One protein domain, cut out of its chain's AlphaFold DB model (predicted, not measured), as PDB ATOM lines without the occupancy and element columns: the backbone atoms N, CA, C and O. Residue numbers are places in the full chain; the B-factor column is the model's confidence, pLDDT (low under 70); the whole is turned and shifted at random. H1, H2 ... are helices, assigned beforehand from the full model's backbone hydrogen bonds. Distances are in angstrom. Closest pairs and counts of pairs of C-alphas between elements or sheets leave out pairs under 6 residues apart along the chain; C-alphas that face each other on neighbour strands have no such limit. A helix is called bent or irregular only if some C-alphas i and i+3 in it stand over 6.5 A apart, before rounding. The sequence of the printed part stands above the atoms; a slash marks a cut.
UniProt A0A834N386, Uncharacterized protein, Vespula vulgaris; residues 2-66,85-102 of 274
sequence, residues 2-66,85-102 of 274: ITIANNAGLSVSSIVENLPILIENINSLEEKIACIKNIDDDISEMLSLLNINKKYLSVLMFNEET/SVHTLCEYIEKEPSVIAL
ATOM      1  N   ILE A   2      -3.344  -9.498 -43.743       87.62
ATOM      2  CA  ILE A   2      -4.445 -10.256 -44.387       87.62
ATOM      3  C   ILE A   2      -4.097 -11.736 -44.605       87.62
ATOM      4  O   ILE A   2      -4.876 -12.608 -44.246       87.62
ATOM      5  N   THR A   3      -2.896 -12.037 -45.108       89.75
ATOM      6  CA  THR A   3      -2.431 -13.425 -45.273       89.75
ATOM      7  C   THR A   3      -2.398 -14.193 -43.950       89.75
ATOM      8  O   THR A   3      -2.828 -15.337 -43.898       89.75
ATOM      9  N   ILE A   4      -1.944 -13.551 -42.866       90.12
ATOM     10  CA  ILE A   4      -1.884 -14.158 -41.527       90.12
ATOM     11  C   ILE A   4      -3.306 -14.434 -41.020       90.12
ATOM     12  O   ILE A   4      -3.580 -15.527 -40.544       90.12
ATOM     13  N   ALA A   5      -4.220 -13.473 -41.173       87.56
ATOM     14  CA  ALA A   5      -5.613 -13.607 -40.753       87.56
ATOM     15  C   ALA A   5      -6.373 -14.688 -41.550       87.56
ATOM     16  O   ALA A   5      -7.081 -15.501 -40.960       87.56
ATOM     17  N   ASN A   6      -6.163 -14.768 -42.866       89.12
ATOM     18  CA  ASN A   6      -6.739 -15.824 -43.704       89.12
ATOM     19  C   ASN A   6      -6.192 -17.208 -43.326       89.12
ATOM     20  O   ASN A   6      -6.963 -18.154 -43.182       89.12
ATOM     21  N   ASN A   7      -4.881 -17.330 -43.088       88.00
ATOM     22  CA  ASN A   7      -4.274 -18.572 -42.586       88.00
ATOM     23  C   ASN A   7      -4.786 -18.934 -41.181       88.00
ATOM     24  O   ASN A   7      -4.811 -20.102 -40.786       88.00
ATOM     25  N   ALA A   8      -5.223 -17.933 -40.416       87.50
ATOM     26  CA  ALA A   8      -5.867 -18.134 -39.133       87.50
ATOM     27  C   ALA A   8      -7.309 -18.667 -39.254       87.50
ATOM     28  O   ALA A   8      -7.857 -19.095 -38.246       87.50
ATOM     29  N   GLY A   9      -7.887 -18.737 -40.457       88.62
ATOM     30  CA  GLY A   9      -9.259 -19.201 -40.681       88.62
ATOM     31  C   GLY A   9     -10.317 -18.115 -40.481       88.62
ATOM     32  O   GLY A   9     -11.501 -18.429 -40.427       88.62
ATOM     33  N   LEU A  10      -9.914 -16.844 -40.378       91.06
ATOM     34  CA  LEU A  10     -10.848 -15.731 -40.233       91.06
ATOM     35  C   LEU A  10     -11.557 -15.435 -41.554       91.06
ATOM     36  O   LEU A  10     -10.934 -15.372 -42.616       91.06
ATOM     37  N   SER A  11     -12.866 -15.207 -41.477       91.44
ATOM     38  CA  SER A  11     -13.657 -14.772 -42.628       91.44
ATOM     39  C   SER A  11     -13.308 -13.334 -43.036       91.44
ATOM     40  O   SER A  11     -12.868 -12.527 -42.215       91.44
ATOM     41  N   VAL A  12     -13.554 -12.979 -44.302       90.31
ATOM     42  CA  VAL A  12     -13.318 -11.612 -44.801       90.31
ATOM     43  C   VAL A  12     -14.116 -10.580 -43.997       90.31
ATOM     44  O   VAL A  12     -13.570  -9.534 -43.654       90.31
ATOM     45  N   SER A  13     -15.370 -10.879 -43.642       90.00
ATOM     46  CA  SER A  13     -16.190 -10.004 -42.794       90.00
ATOM     47  C   SER A  13     -15.581  -9.829 -41.404       90.00
ATOM     48  O   SER A  13     -15.410  -8.695 -40.966       90.00
ATOM     49  N   SER A  14     -15.139 -10.916 -40.761       88.56
ATOM     50  CA  SER A  14     -14.490 -10.850 -39.442       88.56
ATOM     51  C   SER A  14     -13.204 -10.018 -39.468       88.56
ATOM     52  O   SER A  14     -12.933  -9.277 -38.524       88.56
ATOM     53  N   ILE A  15     -12.418 -10.101 -40.550       91.06
ATOM     54  CA  ILE A  15     -11.200  -9.294 -40.731       91.06
ATOM     55  C   ILE A  15     -11.539  -7.808 -40.846       91.06
ATOM     56  O   ILE A  15     -10.855  -6.982 -40.247       91.06
ATOM     57  N   VAL A  16     -12.575  -7.464 -41.615       91.50
ATOM     58  CA  VAL A  16     -13.002  -6.070 -41.806       91.50
ATOM     59  C   VAL A  16     -13.533  -5.479 -40.501       91.50
ATOM     60  O   VAL A  16     -13.144  -4.371 -40.140       91.50
ATOM     61  N   GLU A  17     -14.359  -6.224 -39.767       90.94
ATOM     62  CA  GLU A  17     -14.919  -5.793 -38.479       90.94
ATOM     63  C   GLU A  17     -13.836  -5.573 -37.411       90.94
ATOM     64  O   GLU A  17     -13.927  -4.639 -36.619       90.94
ATOM     65  N   ASN A  18     -12.775  -6.387 -37.425       90.38
ATOM     66  CA  ASN A  18     -11.708  -6.359 -36.419       90.38
ATOM     67  C   ASN A  18     -10.408  -5.716 -36.929       90.38
ATOM     68  O   ASN A  18      -9.346  -5.873 -36.319       90.38
ATOM     69  N   LEU A  19     -10.471  -4.974 -38.038       92.12
ATOM     70  CA  LEU A  19      -9.300  -4.381 -38.684       92.12
ATOM     71  C   LEU A  19      -8.432  -3.529 -37.732       92.12
ATOM     72  O   LEU A  19      -7.210  -3.688 -37.785       92.12
ATOM     73  N   PRO A  20      -8.995  -2.685 -36.837       92.31
ATOM     74  CA  PRO A  20      -8.189  -1.903 -35.897       92.31
ATOM     75  C   PRO A  20      -7.310  -2.781 -34.995       92.31
ATOM     76  O   PRO A  20      -6.097  -2.587 -34.946       92.31
ATOM     77  N   ILE A  21      -7.896  -3.816 -34.382       91.94
ATOM     78  CA  ILE A  21      -7.202  -4.752 -33.480       91.94
ATOM     79  C   ILE A  21      -6.075  -5.484 -34.225       91.94
ATOM     80  O   ILE A  21      -4.970  -5.662 -33.705       91.94
ATOM     81  N   LEU A  22      -6.330  -5.896 -35.471       92.88
ATOM     82  CA  LEU A  22      -5.343  -6.591 -36.300       92.88
ATOM     83  C   LEU A  22      -4.168  -5.685 -36.698       92.88
ATOM     84  O   LEU A  22      -3.027  -6.152 -36.749       92.88
ATOM     85  N   ILE A  23      -4.433  -4.407 -36.988       92.31
ATOM     86  CA  ILE A  23      -3.404  -3.419 -37.340       92.31
ATOM     87  C   ILE A  23      -2.530  -3.104 -36.126       92.31
ATOM     88  O   ILE A  23      -1.305  -3.148 -36.238       92.31
ATOM     89  N   GLU A  24      -3.137  -2.849 -34.965       92.31
ATOM     90  CA  GLU A  24      -2.413  -2.541 -33.724       92.31
ATOM     91  C   GLU A  24      -1.436  -3.656 -33.330       92.31
ATOM     92  O   GLU A  24      -0.342  -3.398 -32.827       92.31
ATOM     93  N   ASN A  25      -1.792  -4.908 -33.625       91.56
ATOM     94  CA  ASN A  25      -1.002  -6.075 -33.250       91.56
ATOM     95  C   ASN A  25      -0.117  -6.634 -34.373       91.56
ATOM     96  O   ASN A  25       0.498  -7.681 -34.169       91.56
ATOM     97  N   ILE A  26       0.007  -5.956 -35.522       92.50
ATOM     98  CA  ILE A  26       0.623  -6.498 -36.751       92.50
ATOM     99  C   ILE A  26       2.003  -7.146 -36.542       92.50
ATOM    100  O   ILE A  26       2.260  -8.212 -37.095       92.50
ATOM    101  N   ASN A  27       2.855  -6.549 -35.701       92.25
ATOM    102  CA  ASN A  27       4.227  -7.012 -35.450       92.25
ATOM    103  C   ASN A  27       4.301  -8.327 -34.658       92.25
ATOM    104  O   ASN A  27       5.320  -9.004 -34.690       92.25
ATOM    105  N   SER A  28       3.241  -8.671 -33.924       92.50
ATOM    106  CA  SER A  28       3.164  -9.876 -33.080       92.50
ATOM    107  C   SER A  28       1.946 -10.743 -33.403       92.50
ATOM    108  O   SER A  28       1.618 -11.664 -32.658       92.50
ATOM    109  N   LEU A  29       1.258 -10.436 -34.507       92.69
ATOM    110  CA  LEU A  29      -0.057 -10.976 -34.823       92.69
ATOM    111  C   LEU A  29      -0.021 -12.496 -34.982       92.69
ATOM    112  O   LEU A  29      -0.848 -13.186 -34.399       92.69
ATOM    113  N   GLU A  30       0.951 -13.010 -35.733       91.75
ATOM    114  CA  GLU A  30       1.108 -14.446 -35.982       91.75
ATOM    115  C   GLU A  30       1.347 -15.226 -34.685       91.75
ATOM    116  O   GLU A  30       0.665 -16.214 -34.418       91.75
ATOM    117  N   GLU A  31       2.241 -14.732 -33.825       90.44
ATOM    118  CA  GLU A  31       2.526 -15.358 -32.535       90.44
ATOM    119  C   GLU A  31       1.305 -15.343 -31.608       90.44
ATOM    120  O   GLU A  31       0.989 -16.354 -30.983       90.44
ATOM    121  N   LYS A  32       0.599 -14.207 -31.514       92.25
ATOM    122  CA  LYS A  32      -0.589 -14.081 -30.659       92.25
ATOM    123  C   LYS A  32      -1.745 -14.944 -31.161       92.25
ATOM    124  O   LYS A  32      -2.403 -15.593 -30.352       92.25
ATOM    125  N   ILE A  33      -1.959 -15.003 -32.475       92.19
ATOM    126  CA  ILE A  33      -2.938 -15.905 -33.092       92.19
ATOM    127  C   ILE A  33      -2.586 -17.359 -32.785       92.19
ATOM    128  O   ILE A  33      -3.475 -18.119 -32.410       92.19
ATOM    129  N   ALA A  34      -1.310 -17.742 -32.874       89.69
ATOM    130  CA  ALA A  34      -0.880 -19.084 -32.498       89.69
ATOM    131  C   ALA A  34      -1.193 -19.384 -31.022       89.69
ATOM    132  O   ALA A  34      -1.665 -20.477 -30.709       89.69
ATOM    133  N   CYS A  35      -1.016 -18.421 -30.108       89.06
ATOM    134  CA  CYS A  35      -1.422 -18.597 -28.710       89.06
ATOM    135  C   CYS A  35      -2.927 -18.860 -28.564       89.06
ATOM    136  O   CYS A  35      -3.307 -19.778 -27.843       89.06
ATOM    137  N   ILE A  36      -3.773 -18.082 -29.246       90.50
ATOM    138  CA  ILE A  36      -5.237 -18.215 -29.158       90.50
ATOM    139  C   ILE A  36      -5.698 -19.534 -29.799       90.50
ATOM    140  O   ILE A  36      -6.512 -20.240 -29.209       90.50
ATOM    141  N   LYS A  37      -5.102 -19.933 -30.931       89.31
ATOM    142  CA  LYS A  37      -5.409 -21.197 -31.622       89.31
ATOM    143  C   LYS A  37      -5.137 -22.456 -30.803       89.31
ATOM    144  O   LYS A  37      -5.770 -23.478 -31.018       89.31
ATOM    145  N   ASN A  38      -4.219 -22.398 -29.838       85.38
ATOM    146  CA  ASN A  38      -3.992 -23.528 -28.928       85.38
ATOM    147  C   ASN A  38      -5.165 -23.772 -27.961       85.38
ATOM    148  O   ASN A  38      -5.266 -24.846 -27.358       85.38
ATOM    149  N   ILE A  39      -6.018 -22.763 -27.782       85.00
ATOM    150  CA  ILE A  39      -7.197 -22.813 -26.919       85.00
ATOM    151  C   ILE A  39      -8.401 -23.302 -27.721       85.00
ATOM    152  O   ILE A  39      -9.146 -24.157 -27.238       85.00
ATOM    153  N   ASP A  40      -8.590 -22.746 -28.918       86.94
ATOM    154  CA  ASP A  40      -9.694 -23.065 -29.814       86.94
ATOM    155  C   ASP A  40      -9.305 -22.841 -31.273       86.94
ATOM    156  O   ASP A  40      -8.660 -21.841 -31.589       86.94
ATOM    157  N   ASP A  41      -9.728 -23.739 -32.162       85.44
ATOM    158  CA  ASP A  41      -9.450 -23.612 -33.595       85.44
ATOM    159  C   ASP A  41     -10.185 -22.409 -34.205       85.44
ATOM    160  O   ASP A  41      -9.632 -21.722 -35.072       85.44
ATOM    161  N   ASP A  42     -11.408 -22.133 -33.730       88.88
ATOM    162  CA  ASP A  42     -12.169 -20.946 -34.115       88.88
ATOM    163  C   ASP A  42     -11.860 -19.780 -33.172       88.88
ATOM    164  O   ASP A  42     -12.329 -19.696 -32.034       88.88
ATOM    165  N   ILE A  43     -11.057 -18.850 -33.680       90.81
ATOM    166  CA  ILE A  43     -10.607 -17.672 -32.938       90.81
ATOM    167  C   ILE A  43     -11.499 -16.445 -33.162       90.81
ATOM    168  O   ILE A  43     -11.196 -15.383 -32.617       90.81
ATOM    169  N   SER A  44     -12.565 -16.556 -33.964       90.38
ATOM    170  CA  SER A  44     -13.367 -15.411 -34.428       90.38
ATOM    171  C   SER A  44     -13.966 -14.612 -33.269       90.38
ATOM    172  O   SER A  44     -13.941 -13.384 -33.278       90.38
ATOM    173  N   GLU A  45     -14.426 -15.301 -32.224       91.19
ATOM    174  CA  GLU A  45     -14.973 -14.666 -31.020       91.19
ATOM    175  C   GLU A  45     -13.889 -14.168 -30.048       91.19
ATOM    176  O   GLU A  45     -14.180 -13.381 -29.158       91.19
ATOM    177  N   MET A  46     -12.630 -14.582 -30.205       93.44
ATOM    178  CA  MET A  46     -11.555 -14.324 -29.236       93.44
ATOM    179  C   MET A  46     -10.593 -13.208 -29.662       93.44
ATOM    180  O   MET A  46      -9.560 -13.004 -29.023       93.44
ATOM    181  N   LEU A  47     -10.908 -12.469 -30.729       93.19
ATOM    182  CA  LEU A  47     -10.002 -11.477 -31.316       93.19
ATOM    183  C   LEU A  47      -9.621 -10.341 -30.358       93.19
ATOM    184  O   LEU A  47      -8.481  -9.882 -30.413       93.19
ATOM    185  N   SER A  48     -10.488  -9.960 -29.414       93.38
ATOM    186  CA  SER A  48     -10.168  -8.953 -28.384       93.38
ATOM    187  C   SER A  48      -8.975  -9.363 -27.507       93.38
ATOM    188  O   SER A  48      -8.252  -8.518 -26.981       93.38
ATOM    189  N   LEU A  49      -8.678 -10.666 -27.405       93.56
ATOM    190  CA  LEU A  49      -7.496 -11.149 -26.687       93.56
ATOM    191  C   LEU A  49      -6.185 -10.772 -27.381       93.56
ATOM    192  O   LEU A  49      -5.140 -10.794 -26.737       93.56
ATOM    193  N   LEU A  50      -6.197 -10.398 -28.665       93.38
ATOM    194  CA  LEU A  50      -4.991  -9.918 -29.338       93.38
ATOM    195  C   LEU A  50      -4.425  -8.669 -28.652       93.38
ATOM    196  O   LEU A  50      -3.209  -8.511 -28.629       93.38
ATOM    197  N   ASN A  51      -5.252  -7.843 -28.012       93.75
ATOM    198  CA  ASN A  51      -4.804  -6.629 -27.328       93.75
ATOM    199  C   ASN A  51      -4.109  -6.887 -25.984       93.75
ATOM    200  O   ASN A  51      -3.416  -6.009 -25.466       93.75
ATOM    201  N   ILE A  52      -4.201  -8.098 -25.426       92.19
ATOM    202  CA  ILE A  52      -3.558  -8.392 -24.142       92.19
ATOM    203  C   ILE A  52      -2.064  -8.692 -24.306       92.19
ATOM    204  O   ILE A  52      -1.555  -9.052 -25.374       92.19
ATOM    205  N   ASN A  53      -1.324  -8.545 -23.206       89.56
ATOM    206  CA  ASN A  53       0.107  -8.826 -23.189       89.56
ATOM    207  C   ASN A  53       0.382 -10.319 -23.465       89.56
ATOM    208  O   ASN A  53      -0.251 -11.195 -22.871       89.56
ATOM    209  N   LYS A  54       1.397 -10.603 -24.294       85.81
ATOM    210  CA  LYS A  54       1.851 -11.963 -24.641       85.81
ATOM    211  C   LYS A  54       2.077 -12.853 -23.416       85.81
ATOM    212  O   LYS A  54       1.778 -14.036 -23.479       85.81
ATOM    213  N   LYS A  55       2.530 -12.291 -22.288       88.50
ATOM    214  CA  LYS A  55       2.698 -13.017 -21.018       88.50
ATOM    215  C   LYS A  55       1.404 -13.689 -20.538       88.50
ATOM    216  O   LYS A  55       1.466 -14.779 -19.985       88.50
ATOM    217  N   TYR A  56       0.245 -13.053 -20.711       89.31
ATOM    218  CA  TYR A  56      -1.040 -13.645 -20.320       89.31
ATOM    219  C   TYR A  56      -1.523 -14.666 -21.352       89.31
ATOM    220  O   TYR A  56      -1.992 -15.733 -20.971       89.31
ATOM    221  N   LEU A  57      -1.328 -14.392 -22.647       88.25
ATOM    222  CA  LEU A  57      -1.645 -15.349 -23.713       88.25
ATOM    223  C   LEU A  57      -0.831 -16.640 -23.587       88.25
ATOM    224  O   LEU A  57      -1.378 -17.730 -23.708       88.25
ATOM    225  N   SER A  58       0.460 -16.537 -23.267       85.62
ATOM    226  CA  SER A  58       1.312 -17.712 -23.080       85.62
ATOM    227  C   SER A  58       0.845 -18.582 -21.914       85.62
ATOM    228  O   SER A  58       0.975 -19.798 -21.965       85.62
ATOM    229  N   VAL A  59       0.254 -17.988 -20.872       85.38
ATOM    230  CA  VAL A  59      -0.305 -18.759 -19.751       85.38
ATOM    231  C   VAL A  59      -1.449 -19.669 -20.210       85.38
ATOM    232  O   VAL A  59      -1.563 -20.780 -19.699       85.38
ATOM    233  N   LEU A  60      -2.242 -19.257 -21.204       77.38
ATOM    234  CA  LEU A  60      -3.292 -20.105 -21.783       77.38
ATOM    235  C   LEU A  60      -2.726 -21.305 -22.546       77.38
ATOM    236  O   LEU A  60      -3.372 -22.346 -22.579       77.38
ATOM    237  N   MET A  61      -1.525 -21.178 -23.117       74.19
ATOM    238  CA  MET A  61      -0.863 -22.281 -23.816       74.19
ATOM    239  C   MET A  61      -0.304 -23.334 -22.857       74.19
ATOM    240  O   MET A  61      -0.383 -24.523 -23.140       74.19
ATOM    241  N   PHE A  62       0.306 -22.905 -21.749       73.00
ATOM    242  CA  PHE A  62       1.081 -23.806 -20.887       73.00
ATOM    243  C   PHE A  62       0.290 -24.383 -19.712       73.00
ATOM    244  O   PHE A  62       0.683 -25.410 -19.163       73.00
ATOM    245  N   ASN A  63      -0.819 -23.752 -19.325       73.81
ATOM    246  CA  ASN A  63      -1.643 -24.199 -18.206       73.81
ATOM    247  C   ASN A  63      -2.923 -24.858 -18.714       73.81
ATOM    248  O   ASN A  63      -4.027 -24.377 -18.447       73.81
ATOM    249  N   GLU A  64      -2.763 -25.959 -19.449       78.50
ATOM    250  CA  GLU A  64      -3.889 -26.826 -19.774       78.50
ATOM    251  C   GLU A  64      -4.490 -27.384 -18.485       78.50
ATOM    252  O   GLU A  64      -3.812 -27.994 -17.656       78.50
ATOM    253  N   GLU A  65      -5.787 -27.164 -18.311       84.06
ATOM    254  CA  GLU A  65      -6.521 -27.641 -17.151       84.06
ATOM    255  C   GLU A  65      -7.553 -28.676 -17.585       84.06
ATOM    256  O   GLU A  65      -8.143 -28.592 -18.669       84.06
ATOM    257  N   THR A  66      -7.770 -29.662 -16.718       84.25
ATOM    258  CA  THR A  66      -8.758 -30.715 -16.934       84.25
ATOM    259  C   THR A  66      -9.810 -30.704 -15.831       84.25
ATOM    260  O   THR A  66      -9.510 -30.444 -14.664       84.25
ATOM    261  N   SER A  85     -21.553 -14.417 -23.899       96.62
ATOM    262  CA  SER A  85     -20.830 -14.938 -25.067       96.62
ATOM    263  C   SER A  85     -19.318 -14.911 -24.834       96.62
ATOM    264  O   SER A  85     -18.807 -14.103 -24.050       96.62
ATOM    265  N   VAL A  86     -18.588 -15.769 -25.554       96.00
ATOM    266  CA  VAL A  86     -17.117 -15.777 -25.525       96.00
ATOM    267  C   VAL A  86     -16.586 -14.419 -25.963       96.00
ATOM    268  O   VAL A  86     -15.720 -13.866 -25.288       96.00
ATOM    269  N   HIS A  87     -17.170 -13.849 -27.018       94.50
ATOM    270  CA  HIS A  87     -16.828 -12.513 -27.491       94.50
ATOM    271  C   HIS A  87     -16.926 -11.448 -26.393       94.50
ATOM    272  O   HIS A  87     -15.937 -10.781 -26.090       94.50
ATOM    273  N   THR A  88     -18.077 -11.349 -25.721       96.38
ATOM    274  CA  THR A  88     -18.272 -10.374 -24.641       96.38
ATOM    275  C   THR A  88     -17.299 -10.614 -23.491       96.38
ATOM    276  O   THR A  88     -16.713  -9.666 -22.973       96.38
ATOM    277  N   LEU A  89     -17.073 -11.868 -23.086       97.06
ATOM    278  CA  LEU A  89     -16.097 -12.161 -22.040       97.06
ATOM    279  C   LEU A  89     -14.685 -11.700 -22.436       97.06
ATOM    280  O   LEU A  89     -13.988 -11.109 -21.612       97.06
ATOM    281  N   CYS A  90     -14.265 -11.944 -23.678       95.69
ATOM    282  CA  CYS A  90     -12.952 -11.550 -24.183       95.69
ATOM    283  C   CYS A  90     -12.737 -10.027 -24.142       95.69
ATOM    284  O   CYS A  90     -11.643  -9.598 -23.775       95.69
ATOM    285  N   GLU A  91     -13.762  -9.214 -24.410       95.12
ATOM    286  CA  GLU A  91     -13.699  -7.748 -24.259       95.12
ATOM    287  C   GLU A  91     -13.483  -7.297 -22.802       95.12
ATOM    288  O   GLU A  91     -12.824  -6.288 -22.533       95.12
ATOM    289  N   TYR A  92     -14.031  -8.029 -21.826       96.44
ATOM    290  CA  TYR A  92     -13.782  -7.746 -20.407       96.44
ATOM    291  C   TYR A  92     -12.416  -8.263 -19.949       96.44
ATOM    292  O   TYR A  92     -11.731  -7.588 -19.178       96.44
ATOM    293  N   ILE A  93     -11.992  -9.428 -20.442       95.75
ATOM    294  CA  ILE A  93     -10.658  -9.985 -20.188       95.75
ATOM    295  C   ILE A  93      -9.571  -9.061 -20.732       95.75
ATOM    296  O   ILE A  93      -8.530  -8.923 -20.094       95.75
ATOM    297  N   GLU A  94      -9.803  -8.397 -21.864       94.44
ATOM    298  CA  GLU A  94      -8.869  -7.409 -22.406       94.44
ATOM    299  C   GLU A  94      -8.493  -6.344 -21.364       94.44
ATOM    300  O   GLU A  94      -7.322  -5.996 -21.200       94.44
ATOM    301  N   LYS A  95      -9.490  -5.886 -20.600       94.00
ATOM    302  CA  LYS A  95      -9.343  -4.868 -19.551       94.00
ATOM    303  C   LYS A  95      -8.797  -5.440 -18.245       94.00
ATOM    304  O   LYS A  95      -8.154  -4.715 -17.490       94.00
ATOM    305  N   GLU A  96      -9.037  -6.722 -17.975       94.12
ATOM    306  CA  GLU A  96      -8.558  -7.414 -16.777       94.12
ATOM    307  C   GLU A  96      -7.930  -8.785 -17.109       94.12
ATOM    308  O   GLU A  96      -8.492  -9.836 -16.781       94.12
ATOM    309  N   PRO A  97      -6.728  -8.816 -17.722       93.44
ATOM    310  CA  PRO A  97      -6.130 -10.062 -18.210       93.44
ATOM    311  C   PRO A  97      -5.696 -11.018 -17.097       93.44
ATOM    312  O   PRO A  97      -5.437 -12.194 -17.347       93.44
ATOM    313  N   SER A  98      -5.592 -10.531 -15.858       91.75
ATOM    314  CA  SER A  98      -5.121 -11.319 -14.716       91.75
ATOM    315  C   SER A  98      -5.982 -12.560 -14.453       91.75
ATOM    316  O   SER A  98      -5.452 -13.584 -14.018       91.75
ATOM    317  N   VAL A  99      -7.274 -12.513 -14.801       92.62
ATOM    318  CA  VAL A  99      -8.219 -13.627 -14.625       92.62
ATOM    319  C   VAL A  99      -7.804 -14.885 -15.393       92.62
ATOM    320  O   VAL A  99      -7.997 -15.996 -14.902       92.62
ATOM    321  N   ILE A 100      -7.155 -14.729 -16.554       90.12
ATOM    322  CA  ILE A 100      -6.657 -15.837 -17.382       90.12
ATOM    323  C   ILE A 100      -5.642 -16.697 -16.620       90.12
ATOM    324  O   ILE A 100      -5.594 -17.924 -16.777       90.12
ATOM    325  N   ALA A 101      -4.812 -16.050 -15.800       89.69
ATOM    326  CA  ALA A 101      -3.725 -16.709 -15.093       89.69
ATOM    327  C   ALA A 101      -4.202 -17.539 -13.894       89.69
ATOM    328  O   ALA A 101      -3.423 -18.301 -13.318       89.69
ATOM    329  N   LEU A 102      -5.470 -17.407 -13.511       91.50
ATOM    330  CA  LEU A 102      -6.050 -18.132 -12.392       91.50
ATOM    331  C   LEU A 102      -6.423 -19.552 -12.810       91.50
ATOM    332  O   LEU A 102      -6.849 -19.792 -13.939       91.50
TER     333      LEU A 102
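Overview. This is residues 2 to 66 and 85 to 102 of the 274 residues of an uncharacterized protein of Vespula vulgaris (UniProt A0A834N386). What is the main picture? Two rows of short helices run side by side along the longest axis: H4, the longest helix by residues, lies in the middle of one row between H1 and H6, and H5 crosses it from the middle of the other row between H2 and H7. H3 packs on H5 at the side, and H8 packs on H6 at one end, while H1 and H2 make the opposite end. What is the printed part made of? It has 83 residues with eight named helices in the order H1 to H8 and no named strand, and its class is all helix. How large is it? It is compact, with a radius of gyration of the C-alphas of 12.0 A, and rounded, with spans of 33 by 24 by 21 A.

Along the chain. Where is the longest helix? H4 is residues 26 to 37, 16.7 A from first to last C-alpha, beginning at C-alpha 26 at (0.623, -6.498, -36.751). Which helices come before it? H1 is residues 2 to 7, 8.5 A long, with C-alpha 2 at (-4.445, -10.256, -44.387); H2 is residues 12 to 17 and H3 residues 19 to 24, each 8.7 A. Which come after it? H5 is residues 44 to 51, 14.2 A; H6 is residues 54 to 62, 12.4 A; H7 is residues 86 to 95, 14.7 A. H8 is residues 97 to 101, 7.7 A, ending with C-alpha 101 at (-3.725, -16.709, -15.093).

Arrangement. What does H4 meet? It touches H5 at a steep tilt of 50 degrees, opposite ways, the closest C-alphas being those of Lys 32 and Leu 50, 6.2 A apart. With residues 32 to 36 alone it touches H6, at a shallow tilt of 25 degrees, the same way; their closest C-alphas, of Cys 35 and Leu 57, are 6.0 A apart. It is close to but not clearly touching H1, with the C-alphas of Ile 4 and Glu 30 closest at 6.3 A. What else does the hub, H5, touch? It touches H7 at a shallow tilt of 5 degrees, the same way, with the C-alphas of Glu 45 and His 87 closest at 4.5 A. It also touches H3 at a shallow tilt of 28 degrees, the same way, with the C-alphas of Ile 21 and Asn 51 closest at 6.9 A. What lies farther out? H1 and H2 only just touch, with 3 pairs of C-alphas within 8 A, the closest being those of Ala 5 and Ile 15 at 7.1 A. H6 touches H8, with the C-alphas of Val 59 and Ala 101 closest at 6.1 A. Among the pairs that stay apart are H1 and H6, H2 and H7, and H4 and H7. How do the backbones look? In H1, H2 and H3 every O i to N i+4 pair is within hydrogen-bond range, against 6 of 8 in H4, 0 of 4 in H5, 2 of 5 in H6, 5 of 6 in H7 and 0 of 1 in H8; the O i to N i+3 pairs within range are 3 of 5 in H5, 5 of 6 in H6 and 2 of 2 in H8. H4 and H5 are irregular: C-alphas 27 and 30 are 8.1 A apart, and C-alphas 45 and 48 are 7.9 A apart.

Size, cuts and confidence. How far does it reach? The two C-alphas farthest apart, those of Val 16 and Thr 66, are 35.3 A apart. Where is the cut? Residues 67 to 84, in the link from H6 to H7, are not printed, and C-alphas 66 and 85 are 21.5 A apart across the cut. Is any link long? Of the links that are printed whole, none is long; that from H4 to H5 is short, and the others are tight. How sure is the model? The mean pLDDT of the printed part is 90.0, and no printed residue is under 70.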